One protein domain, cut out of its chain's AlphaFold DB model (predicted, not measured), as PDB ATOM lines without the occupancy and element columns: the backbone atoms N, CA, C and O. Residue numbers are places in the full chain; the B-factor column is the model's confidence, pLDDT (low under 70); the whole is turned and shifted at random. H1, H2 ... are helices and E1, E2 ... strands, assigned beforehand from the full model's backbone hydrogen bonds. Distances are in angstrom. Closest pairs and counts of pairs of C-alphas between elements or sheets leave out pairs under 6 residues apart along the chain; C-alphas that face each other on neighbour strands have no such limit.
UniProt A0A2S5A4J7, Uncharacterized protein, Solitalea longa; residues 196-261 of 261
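AT A GLANCE: This is residues 196 to 261 of the 261 residues of an uncharacterized protein of Solitalea longa (UniProt A0A2S5A4J7). A small three-stranded antiparallel sheet has the helix H3 across one face, and the two helices H1 and H4 run opposite ways at one end of the whole. H2 sits beside the strands, and the loop of residues 213 to 220 between E1 and E2 makes the opposite end. The printed part has 66 residues, with four named helices and three named strands in the order H1, H2, E1, E2, E3, H3, H4; the sheet's order is E1, E2, E3, and the class is mixed, helices and strands. The whole is compact, with a radius of gyration of the C-alphas of 11.9 A, and its outline is elongated, 37 by 20 by 19 A.

IN THESE COORDINATES: The sheet holds E1, residues 210 to 212, 6.2 A long; E2, residues 221 to 226, 15.4 A; and E3, residues 229 to 235, 17.3 A, which begins at C-alpha 229 at (-4.942, 34.715, 102.657). H3, residues 244 to 253, is 14.5 A long. H2, residues 205 to 208, is 5.6 A long. H1, residues 196 to 202, is 10.0 A long and begins at C-alpha 196 at (12.881, 33.213, 99.330). H4, residues 255 to 260, is 10.1 A long and ends at C-alpha 260 at (11.062, 32.037, 106.675).

HOW THE PARTS SIT: E1, E2 and E3 form a meander, each strand the antiparallel neighbour of the one before, with E2 as the inner strand. In the hairpin E1 and E2, at 116 degrees, N 212 and O 221 are 2.8 A apart, within hydrogen-bond range. In the hairpin E2 and E3, at 148 degrees, N 231 and O 224 are also 2.8 A apart. H3 on one face of the sheet gives two layers, a helix over a sheet: its height over the sheet is 9.5 A, and it runs across the strands, at 78 degrees to E2 on the local plane. It lies over E2 and only just over E3, on which 3 of its C-alphas fall; the closest C-alphas of H3 and E3 are Ala 247 and Val 233, 6.2 A apart. H2 stands at the sheet's level, height 1.4 A, and touches H3, the closest C-alphas being Gly 206 and Ser 244, 4.5 A apart. H1 only grazes the sheet, with residues 198 to 202. H1 and H4 touch at a shallow tilt of 32 degrees, opposite ways, with the C-alphas of Arg 199 and Ala 260 closest at 5.3 A. H4 is not on the sheet. Every O i to N i+4 pair is within hydrogen-bond range in H1 and H3; H4 has 0 of 2, but 3 of 3 O i to N i+3 pairs, and H2 is too short for an i+4 pair.

THE WHOLE: The C-alphas farthest apart are those of Asp 196 and Ala 216, 37.4 A. The printed part has no cut, and none of its links is long. Mean pLDDT of the printed part is 84.0; residues 214 to 219 and 235 to 240 are under 70.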
ATOM      1  N   ASP A 196      12.533  31.828  99.684       96.94
ATOM      2  CA  ASP A 196      12.881  33.213  99.330       96.94
ATOM      3  C   ASP A 196      11.661  34.038  98.903       96.94
ATOM      4  O   ASP A 196      11.547  35.227  99.227       96.94
ATOM      5  N   LYS A 197      10.712  33.402  98.203       96.94
ATOM      6  CA  LYS A 197       9.467  34.055  97.797       96.94
ATOM      7  C   LYS A 197       8.570  34.304  99.004       96.94
ATOM      8  O   LYS A 197       8.010  35.389  99.117       96.94
ATOM      9  N   VAL A 198       8.491  33.342  99.925       97.12
ATOM     10  CA  VAL A 198       7.756  33.507 101.188       97.12
ATOM     11  C   VAL A 198       8.365  34.613 102.041       97.12
ATOM     12  O   VAL A 198       7.645  35.497 102.491       97.12
ATOM     13  N   ARG A 199       9.692  34.641 102.188       96.44
ATOM     14  CA  ARG A 199      10.401  35.703 102.909       96.44
ATOM     15  C   ARG A 199      10.102  37.085 102.319       96.44
ATOM     16  O   ARG A 199       9.880  38.039 103.059       96.44
ATOM     17  N   THR A 200      10.082  37.201 100.991       96.00
ATOM     18  CA  THR A 200       9.759  38.461 100.299       96.00
ATOM     19  C   THR A 200       8.317  38.901 100.553       96.00
ATOM     20  O   THR A 200       8.080  40.073 100.849       96.00
ATOM     21  N   GLU A 201       7.366  37.968 100.476       96.31
ATOM     22  CA  GLU A 201       5.952  38.225 100.766       96.31
ATOM     23  C   GLU A 201       5.774  38.726 102.205       96.31
ATOM     24  O   GLU A 201       5.258  39.821 102.421       96.31
ATOM     25  N   LEU A 202       6.297  37.989 103.190       95.19
ATOM     26  CA  LEU A 202       6.180  38.346 104.607       95.19
ATOM     27  C   LEU A 202       6.823  39.701 104.931       95.19
ATOM     28  O   LEU A 202       6.305  40.447 105.753       95.19
ATOM     29  N   ASN A 203       7.912  40.066 104.248       93.62
ATOM     30  CA  ASN A 203       8.586  41.355 104.432       93.62
ATOM     31  C   ASN A 203       7.888  42.547 103.760       93.62
ATOM     32  O   ASN A 203       8.367  43.674 103.899       93.62
ATOM     33  N   SER A 204       6.826  42.317 102.989       93.25
ATOM     34  CA  SER A 204       6.121  43.379 102.262       93.25
ATOM     35  C   SER A 204       4.603  43.372 102.443       93.25
ATOM     36  O   SER A 204       3.944  44.328 102.017       93.25
ATOM     37  N   CYS A 205       4.056  42.345 103.099       93.25
ATOM     38  CA  CYS A 205       2.625  42.160 103.304       93.25
ATOM     39  C   CYS A 205       1.963  43.300 104.091       93.25
ATOM     40  O   CYS A 205       0.796  43.593 103.837       93.25
ATOM     41  N   GLY A 206       2.679  44.047 104.941       92.62
ATOM     42  CA  GLY A 206       2.112  45.196 105.654       92.62
ATOM     43  C   GLY A 206       1.572  46.290 104.732       92.62
ATOM     44  O   GLY A 206       0.698  47.050 105.138       92.62
ATOM     45  N   LYS A 207       2.000  46.349 103.462       93.94
ATOM     46  CA  LYS A 207       1.428  47.263 102.450       93.94
ATOM     47  C   LYS A 207      -0.035  46.969 102.114       93.94
ATOM     48  O   LYS A 207      -0.701  47.812 101.522       93.94
ATOM     49  N   THR A 208      -0.506  45.776 102.451       95.31
ATOM     50  CA  THR A 208      -1.870  45.303 102.190       95.31
ATOM     51  C   THR A 208      -2.780  45.430 103.412       95.31
ATOM     52  O   THR A 208      -3.907  44.946 103.376       95.31
ATOM     53  N   VAL A 209      -2.297  46.071 104.485       93.81
ATOM     54  CA  VAL A 209      -3.056  46.236 105.725       93.81
ATOM     55  C   VAL A 209      -4.410  46.895 105.466       93.81
ATOM     56  O   VAL A 209      -4.504  47.942 104.824       93.81
ATOM     57  N   GLN A 210      -5.469  46.276 105.978       91.81
ATOM     58  CA  GLN A 210      -6.836  46.764 105.843       91.81
ATOM     59  C   GLN A 210      -7.702  46.295 107.009       91.81
ATOM     60  O   GLN A 210      -7.451  45.251 107.605       91.81
ATOM     61  N   LEU A 211      -8.752  47.055 107.317       88.31
ATOM     62  CA  LEU A 211      -9.757  46.639 108.288       88.31
ATOM     63  C   LEU A 211     -10.740  45.674 107.617       88.31
ATOM     64  O   LEU A 211     -11.470  46.063 106.698       88.31
ATOM     65  N   LYS A 212     -10.787  44.429 108.088       84.44
ATOM     66  CA  LYS A 212     -11.752  43.433 107.634       84.44
ATOM     67  C   LYS A 212     -13.010  43.527 108.482       84.44
ATOM     68  O   LYS A 212     -13.018  43.199 109.666       84.44
ATOM     69  N   LYS A 213     -14.101  43.957 107.851       80.19
ATOM     70  CA  LYS A 213     -15.422  43.942 108.480       80.19
ATOM     71  C   LYS A 213     -15.933  42.510 108.527       80.19
ATOM     72  O   LYS A 213     -16.106  41.891 107.477       80.19
ATOM     73  N   GLN A 214     -16.166  42.003 109.728       69.31
ATOM     74  CA  GLN A 214     -16.696  40.664 109.944       69.31
ATOM     75  C   GLN A 214     -18.148  40.729 110.424       69.31
ATOM     76  O   GLN A 214     -18.602  41.728 110.982       69.31
ATOM     77  N   ASN A 215     -18.900  39.667 110.143       58.31
ATOM     78  CA  ASN A 215     -20.232  39.495 110.709       58.31
ATOM     79  C   ASN A 215     -20.090  38.817 112.076       58.31
ATOM     80  O   ASN A 215     -19.252  37.931 112.239       58.31
ATOM     81  N   ALA A 216     -20.947  39.187 113.030       42.12
ATOM     82  CA  ALA A 216     -20.972  38.556 114.348       42.12
ATOM     83  C   ALA A 216     -21.053  37.011 114.237       42.12
ATOM     84  O   ALA A 216     -21.802  36.509 113.390       42.12
ATOM     85  N   PRO A 217     -20.330  36.251 115.086       52.47
ATOM     86  CA  PRO A 217     -19.676  36.686 116.326       52.47
ATOM     87  C   PRO A 217     -18.234  37.188 116.162       52.47
ATOM     88  O   PRO A 217     -17.645  37.618 117.152       52.47
ATOM     89  N   GLU A 218     -17.662  37.135 114.957       60.81
ATOM     90  CA  GLU A 218     -16.283  37.571 114.750       60.81
ATOM     91  C   GLU A 218     -16.178  39.108 114.795       60.81
ATOM     92  O   GLU A 218     -17.068  39.832 114.334       60.81
ATOM     93  N   MET A 219     -15.112  39.607 115.423       67.38
ATOM     94  CA  MET A 219     -14.879  41.037 115.639       67.38
ATOM     95  C   MET A 219     -14.140  41.644 114.449       67.38
ATOM     96  O   MET A 219     -13.295  40.989 113.857       67.38
ATOM     97  N   GLU A 220     -14.397  42.915 114.119       78.75
ATOM     98  CA  GLU A 220     -13.599  43.587 113.086       78.75
ATOM     99  C   GLU A 220     -12.109  43.552 113.460       78.75
ATOM    100  O   GLU A 220     -11.725  43.949 114.568       78.75
ATOM    101  N   ASP A 221     -11.283  43.108 112.520       82.62
ATOM    102  CA  ASP A 221      -9.858  42.871 112.733       82.62
ATOM    103  C   ASP A 221      -9.044  43.533 111.619       82.62
ATOM    104  O   ASP A 221      -9.473  43.603 110.459       82.62
ATOM    105  N   TRP A 222      -7.873  44.058 111.967       87.44
ATOM    106  CA  TRP A 222      -6.913  44.499 110.966       87.44
ATOM    107  C   TRP A 222      -6.220  43.274 110.403       87.44
ATOM    108  O   TRP A 222      -5.689  42.464 111.151       87.44
ATOM    109  N   VAL A 223      -6.191  43.153 109.083       90.88
ATOM    110  CA  VAL A 223      -5.584  42.012 108.401       90.88
ATOM    111  C   VAL A 223      -4.549  42.474 107.392       90.88
ATOM    112  O   VAL A 223      -4.650  43.573 106.845       90.88
ATOM    113  N   VAL A 224      -3.582  41.611 107.104       93.38
ATOM    114  CA  VAL A 224      -2.706  41.712 105.932       93.38
ATOM    115  C   VAL A 224      -2.937  40.519 105.015       93.38
ATOM    116  O   VAL A 224      -3.336  39.447 105.463       93.38
ATOM    117  N   ASN A 225      -2.663  40.695 103.731       95.44
ATOM    118  CA  ASN A 225      -2.682  39.631 102.748       95.44
ATOM    119  C   ASN A 225      -1.300  38.979 102.629       95.44
ATOM    120  O   ASN A 225      -0.304  39.655 102.367       95.44
ATOM    121  N   VAL A 226      -1.260  37.661 102.784       94.69
ATOM    122  CA  VAL A 226      -0.086  36.823 102.526       94.69
ATOM    123  C   VAL A 226      -0.529  35.732 101.563       94.69
ATOM    124  O   VAL A 226      -1.376  34.919 101.916       94.69
ATOM    125  N   PHE A 227      -0.018  35.735 100.328       94.00
ATOM    126  CA  PHE A 227      -0.393  34.777  99.273       94.00
ATOM    127  C   PHE A 227      -1.914  34.566  99.117       94.00
ATOM    128  O   PHE A 227      -2.395  33.441  98.938       94.00
ATOM    129  N   GLY A 228      -2.689  35.650  99.174       89.19
ATOM    130  CA  GLY A 228      -4.140  35.608  99.001       89.19
ATOM    131  C   GLY A 228      -4.928  35.215 100.252       89.19
ATOM    132  O   GLY A 228      -6.153  35.207 100.182       89.19
ATOM    133  N   ALA A 229      -4.273  34.921 101.378       92.19
ATOM    134  CA  ALA A 229      -4.942  34.715 102.657       92.19
ATOM    135  C   ALA A 229      -4.873  35.974 103.523       92.19
ATOM    136  O   ALA A 229      -3.823  36.607 103.612       92.19
ATOM    137  N   ASP A 230      -5.981  36.306 104.181       91.75
ATOM    138  CA  ASP A 230      -5.997  37.348 105.202       91.75
ATOM    139  C   ASP A 230      -5.457  36.768 106.516       91.75
ATOM    140  O   ASP A 230      -5.957  35.746 106.987       91.75
ATOM    141  N   ILE A 231      -4.463  37.422 107.110       89.12
ATOM    142  CA  ILE A 231      -3.896  37.089 108.422       89.12
ATOM    143  C   ILE A 231      -4.156  38.264 109.361       89.12
ATOM    144  O   ILE A 231      -3.830  39.403 109.016       89.12
ATOM    145  N   GLY A 232      -4.747  37.988 110.526       85.94
ATOM    146  CA  GLY A 232      -4.997  38.994 111.561       85.94
ATOM    147  C   GLY A 232      -3.692  39.600 112.075       85.94
ATOM    148  O   GLY A 232      -2.747  38.875 112.375       85.94
ATOM    149  N   VAL A 233      -3.637  40.932 112.151       85.12
ATOM    150  CA  VAL A 233      -2.531  41.735 112.705       85.12
ATOM    151  C   VAL A 233      -2.977  42.618 113.883       85.12
ATOM    152  O   VAL A 233      -2.122  43.227 114.515       85.12
ATOM    153  N   GLY A 234      -4.263  42.656 114.253       73.25
ATOM    154  CA  GLY A 234      -4.691  43.208 115.542       73.25
ATOM    155  C   GLY A 234      -6.102  43.795 115.573       73.25
ATOM    156  O   GLY A 234      -6.555  44.431 114.625       73.25
ATOM    157  N   ASN A 235      -6.768  43.659 116.719       66.56
ATOM    158  CA  ASN A 235      -8.192  43.965 116.861       66.56
ATOM    159  C   ASN A 235      -8.512  45.473 116.750       66.56
ATOM    160  O   ASN A 235      -7.798  46.334 117.270       66.56
ATOM    161  N   SER A 236      -9.669  45.793 116.164       58.38
ATOM    162  CA  SER A 236     -10.155  47.168 115.931       58.38
ATOM    163  C   SER A 236     -10.497  47.990 117.189       58.38
ATOM    164  O   SER A 236     -10.547  49.220 117.125       58.38
ATOM    165  N   PHE A 237     -10.696  47.349 118.348       54.62
ATOM    166  CA  PHE A 237     -11.149  48.003 119.589       54.62
ATOM    167  C   PHE A 237     -10.169  49.033 120.170       54.62
ATOM    168  O   PHE A 237     -10.583  49.886 120.953       54.62
ATOM    169  N   ASN A 238      -8.897  49.008 119.759       56.22
ATOM    170  CA  ASN A 238      -7.886  49.954 120.237       56.22
ATOM    171  C   ASN A 238      -7.824  51.270 119.439       56.22
ATOM    172  O   ASN A 238      -6.951  52.093 119.696       56.22
ATOM    173  N   SER A 239      -8.773  51.531 118.528       49.88
ATOM    174  CA  SER A 239      -8.995  52.816 117.824       49.88
ATOM    175  C   SER A 239      -7.846  53.377 116.968       49.88
ATOM    176  O   SER A 239      -8.039  54.376 116.274       49.88
ATOM    177  N   GLU A 240      -6.679  52.736 116.939       64.44
ATOM    178  CA  GLU A 240      -5.571  53.139 116.079       64.44
ATOM    179  C   GLU A 240      -5.692  52.472 114.708       64.44
ATOM    180  O   GLU A 240      -5.773  51.251 114.575       64.44
ATOM    181  N   VAL A 241      -5.687  53.301 113.665       79.75
ATOM    182  CA  VAL A 241      -5.455  52.835 112.300       79.75
ATOM    183  C   VAL A 241      -4.080  52.178 112.261       79.75
ATOM    184  O   VAL A 241      -3.070  52.844 112.502       79.75
ATOM    185  N   ILE A 242      -4.022  50.882 111.950       85.56
ATOM    186  CA  ILE A 242      -2.740  50.187 111.836       85.56
ATOM    187  C   ILE A 242      -2.055  50.638 110.545       85.56
ATOM    188  O   ILE A 242      -2.533  50.406 109.436       85.56
ATOM    189  N   SER A 243      -0.911  51.307 110.692       89.38
ATOM    190  CA  SER A 243      -0.065  51.690 109.560       89.38
ATOM    191  C   SER A 243       0.683  50.483 108.984       89.38
ATOM    192  O   SER A 243       0.983  49.529 109.700       89.38
ATOM    193  N   SER A 244       1.067  50.550 107.706       91.25
ATOM    194  CA  SER A 244       1.856  49.490 107.054       91.25
ATOM    195  C   SER A 244       3.148  49.127 107.815       91.25
ATOM    196  O   SER A 244       3.360  47.935 108.035       91.25
ATOM    197  N   PRO A 245       3.970  50.080 108.311       90.31
ATOM    198  CA  PRO A 245       5.146  49.737 109.119       90.31
ATOM    199  C   PRO A 245       4.808  49.036 110.442       90.31
ATOM    200  O   PRO A 245       5.569  48.186 110.912       90.31
ATOM    201  N   ARG A 246       3.667  49.383 111.059       90.06
ATOM    202  CA  ARG A 246       3.204  48.714 112.280       90.06
ATOM    203  C   ARG A 246       2.752  47.288 111.977       90.06
ATOM    204  O   ARG A 246       3.151  46.389 112.709       90.06
ATOM    205  N   ALA A 247       2.016  47.077 110.886       90.19
ATOM    206  CA  ALA A 247       1.624  45.748 110.421       90.19
ATOM    207  C   ALA A 247       2.843  44.861 110.107       90.19
ATOM    208  O   ALA A 247       2.903  43.730 110.577       90.19
ATOM    209  N   ASP A 248       3.861  45.390 109.414       89.25
ATOM    210  CA  ASP A 248       5.112  44.658 109.152       89.25
ATOM    211  C   ASP A 248       5.835  44.262 110.450       89.25
ATOM    212  O   ASP A 248       6.450  43.200 110.525       89.25
ATOM    213  N   SER A 249       5.788  45.119 111.473       89.25
ATOM    214  CA  SER A 249       6.393  44.822 112.778       89.25
ATOM    215  C   SER A 249       5.634  43.708 113.500       89.25
ATOM    216  O   SER A 249       6.259  42.783 114.005       89.25
ATOM    217  N   LEU A 250       4.300  43.758 113.482       89.00
ATOM    218  CA  LEU A 250       3.437  42.757 114.113       89.00
ATOM    219  C   LEU A 250       3.585  41.381 113.455       89.00
ATOM    220  O   LEU A 250       3.721  40.388 114.157       89.00
ATOM    221  N   ILE A 251       3.678  41.316 112.123       90.56
ATOM    222  CA  ILE A 251       3.945  40.057 111.407       90.56
ATOM    223  C   ILE A 251       5.290  39.446 111.811       90.56
ATOM    224  O   ILE A 251       5.392  38.233 111.966       90.56
ATOM    225  N   LYS A 252       6.324  40.268 112.022       90.88
ATOM    226  CA  LYS A 252       7.649  39.798 112.467       90.88
ATOM    227  C   LYS A 252       7.663  39.280 113.903       90.88
ATOM    228  O   LYS A 252       8.579  38.543 114.261       90.88
ATOM    229  N   GLU A 253       6.685  39.681 114.714       88.06
ATOM    230  CA  GLU A 253       6.492  39.187 116.077       88.06
ATOM    231  C   GLU A 253       5.781  37.819 116.099       88.06
ATOM    232  O   GLU A 253       5.855  37.130 117.115       88.06
ATOM    233  N   MET A 254       5.145  37.393 114.998       84.69
ATOM    234  CA  MET A 254       4.467  36.094 114.910       84.69
ATOM    235  C   MET A 254       5.465  34.937 114.762       84.69
ATOM    236  O   MET A 254       6.459  35.028 114.037       84.69
ATOM    237  N   ASP A 255       5.181  33.809 115.406       83.69
ATOM    238  CA  ASP A 255       6.060  32.640 115.459       83.69
ATOM    239  C   ASP A 255       6.324  32.042 114.077       83.69
ATOM    240  O   ASP A 255       7.477  31.719 113.769       83.69
ATOM    241  N   PHE A 256       5.317  32.006 113.199       84.50
ATOM    242  CA  PHE A 256       5.483  31.510 111.832       84.50
ATOM    243  C   PHE A 256       6.517  32.307 111.024       84.50
ATOM    244  O   PHE A 256       7.069  31.787 110.056       84.50
ATOM    245  N   TYR A 257       6.808  33.567 111.386       90.00
ATOM    246  CA  TYR A 257       7.800  34.379 110.674       90.00
ATOM    247  C   TYR A 257       9.198  33.754 110.766       90.00
ATOM    248  O   TYR A 257       9.984  33.835 109.819       90.00
ATOM    249  N   LYS A 258       9.488  33.052 111.870       90.38
ATOM    250  CA  LYS A 258      10.750  32.330 112.091       90.38
ATOM    251  C   LYS A 258      10.962  31.201 111.079       90.38
ATOM    252  O   LYS A 258      12.104  30.862 110.796       90.38
ATOM    253  N   LEU A 259       9.893  30.658 110.488       87.38
ATOM    254  CA  LEU A 259       9.971  29.602 109.471       87.38
ATOM    255  C   LEU A 259      10.563  30.095 108.138       87.38
ATOM    256  O   LEU A 259      10.992  29.283 107.319       87.38
ATOM    257  N   ALA A 260      10.571  31.412 107.904       88.56
ATOM    258  CA  ALA A 260      11.062  32.037 106.675       88.56
ATOM    259  C   ALA A 260      12.372  32.835 106.861       88.56
ATOM    260  O   ALA A 260      12.799  33.531 105.928       88.56
ATOM    261  N   GLN A 261      12.996  32.764 108.043       82.31
ATOM    262  CA  GLN A 261      14.322  33.339 108.305       82.31
ATOM    263  C   GLN A 261      15.409  32.433 107.733       82.31
ATOM    264  O   GLN A 261      16.178  32.950 106.890       82.31
TER     265      GLN A 261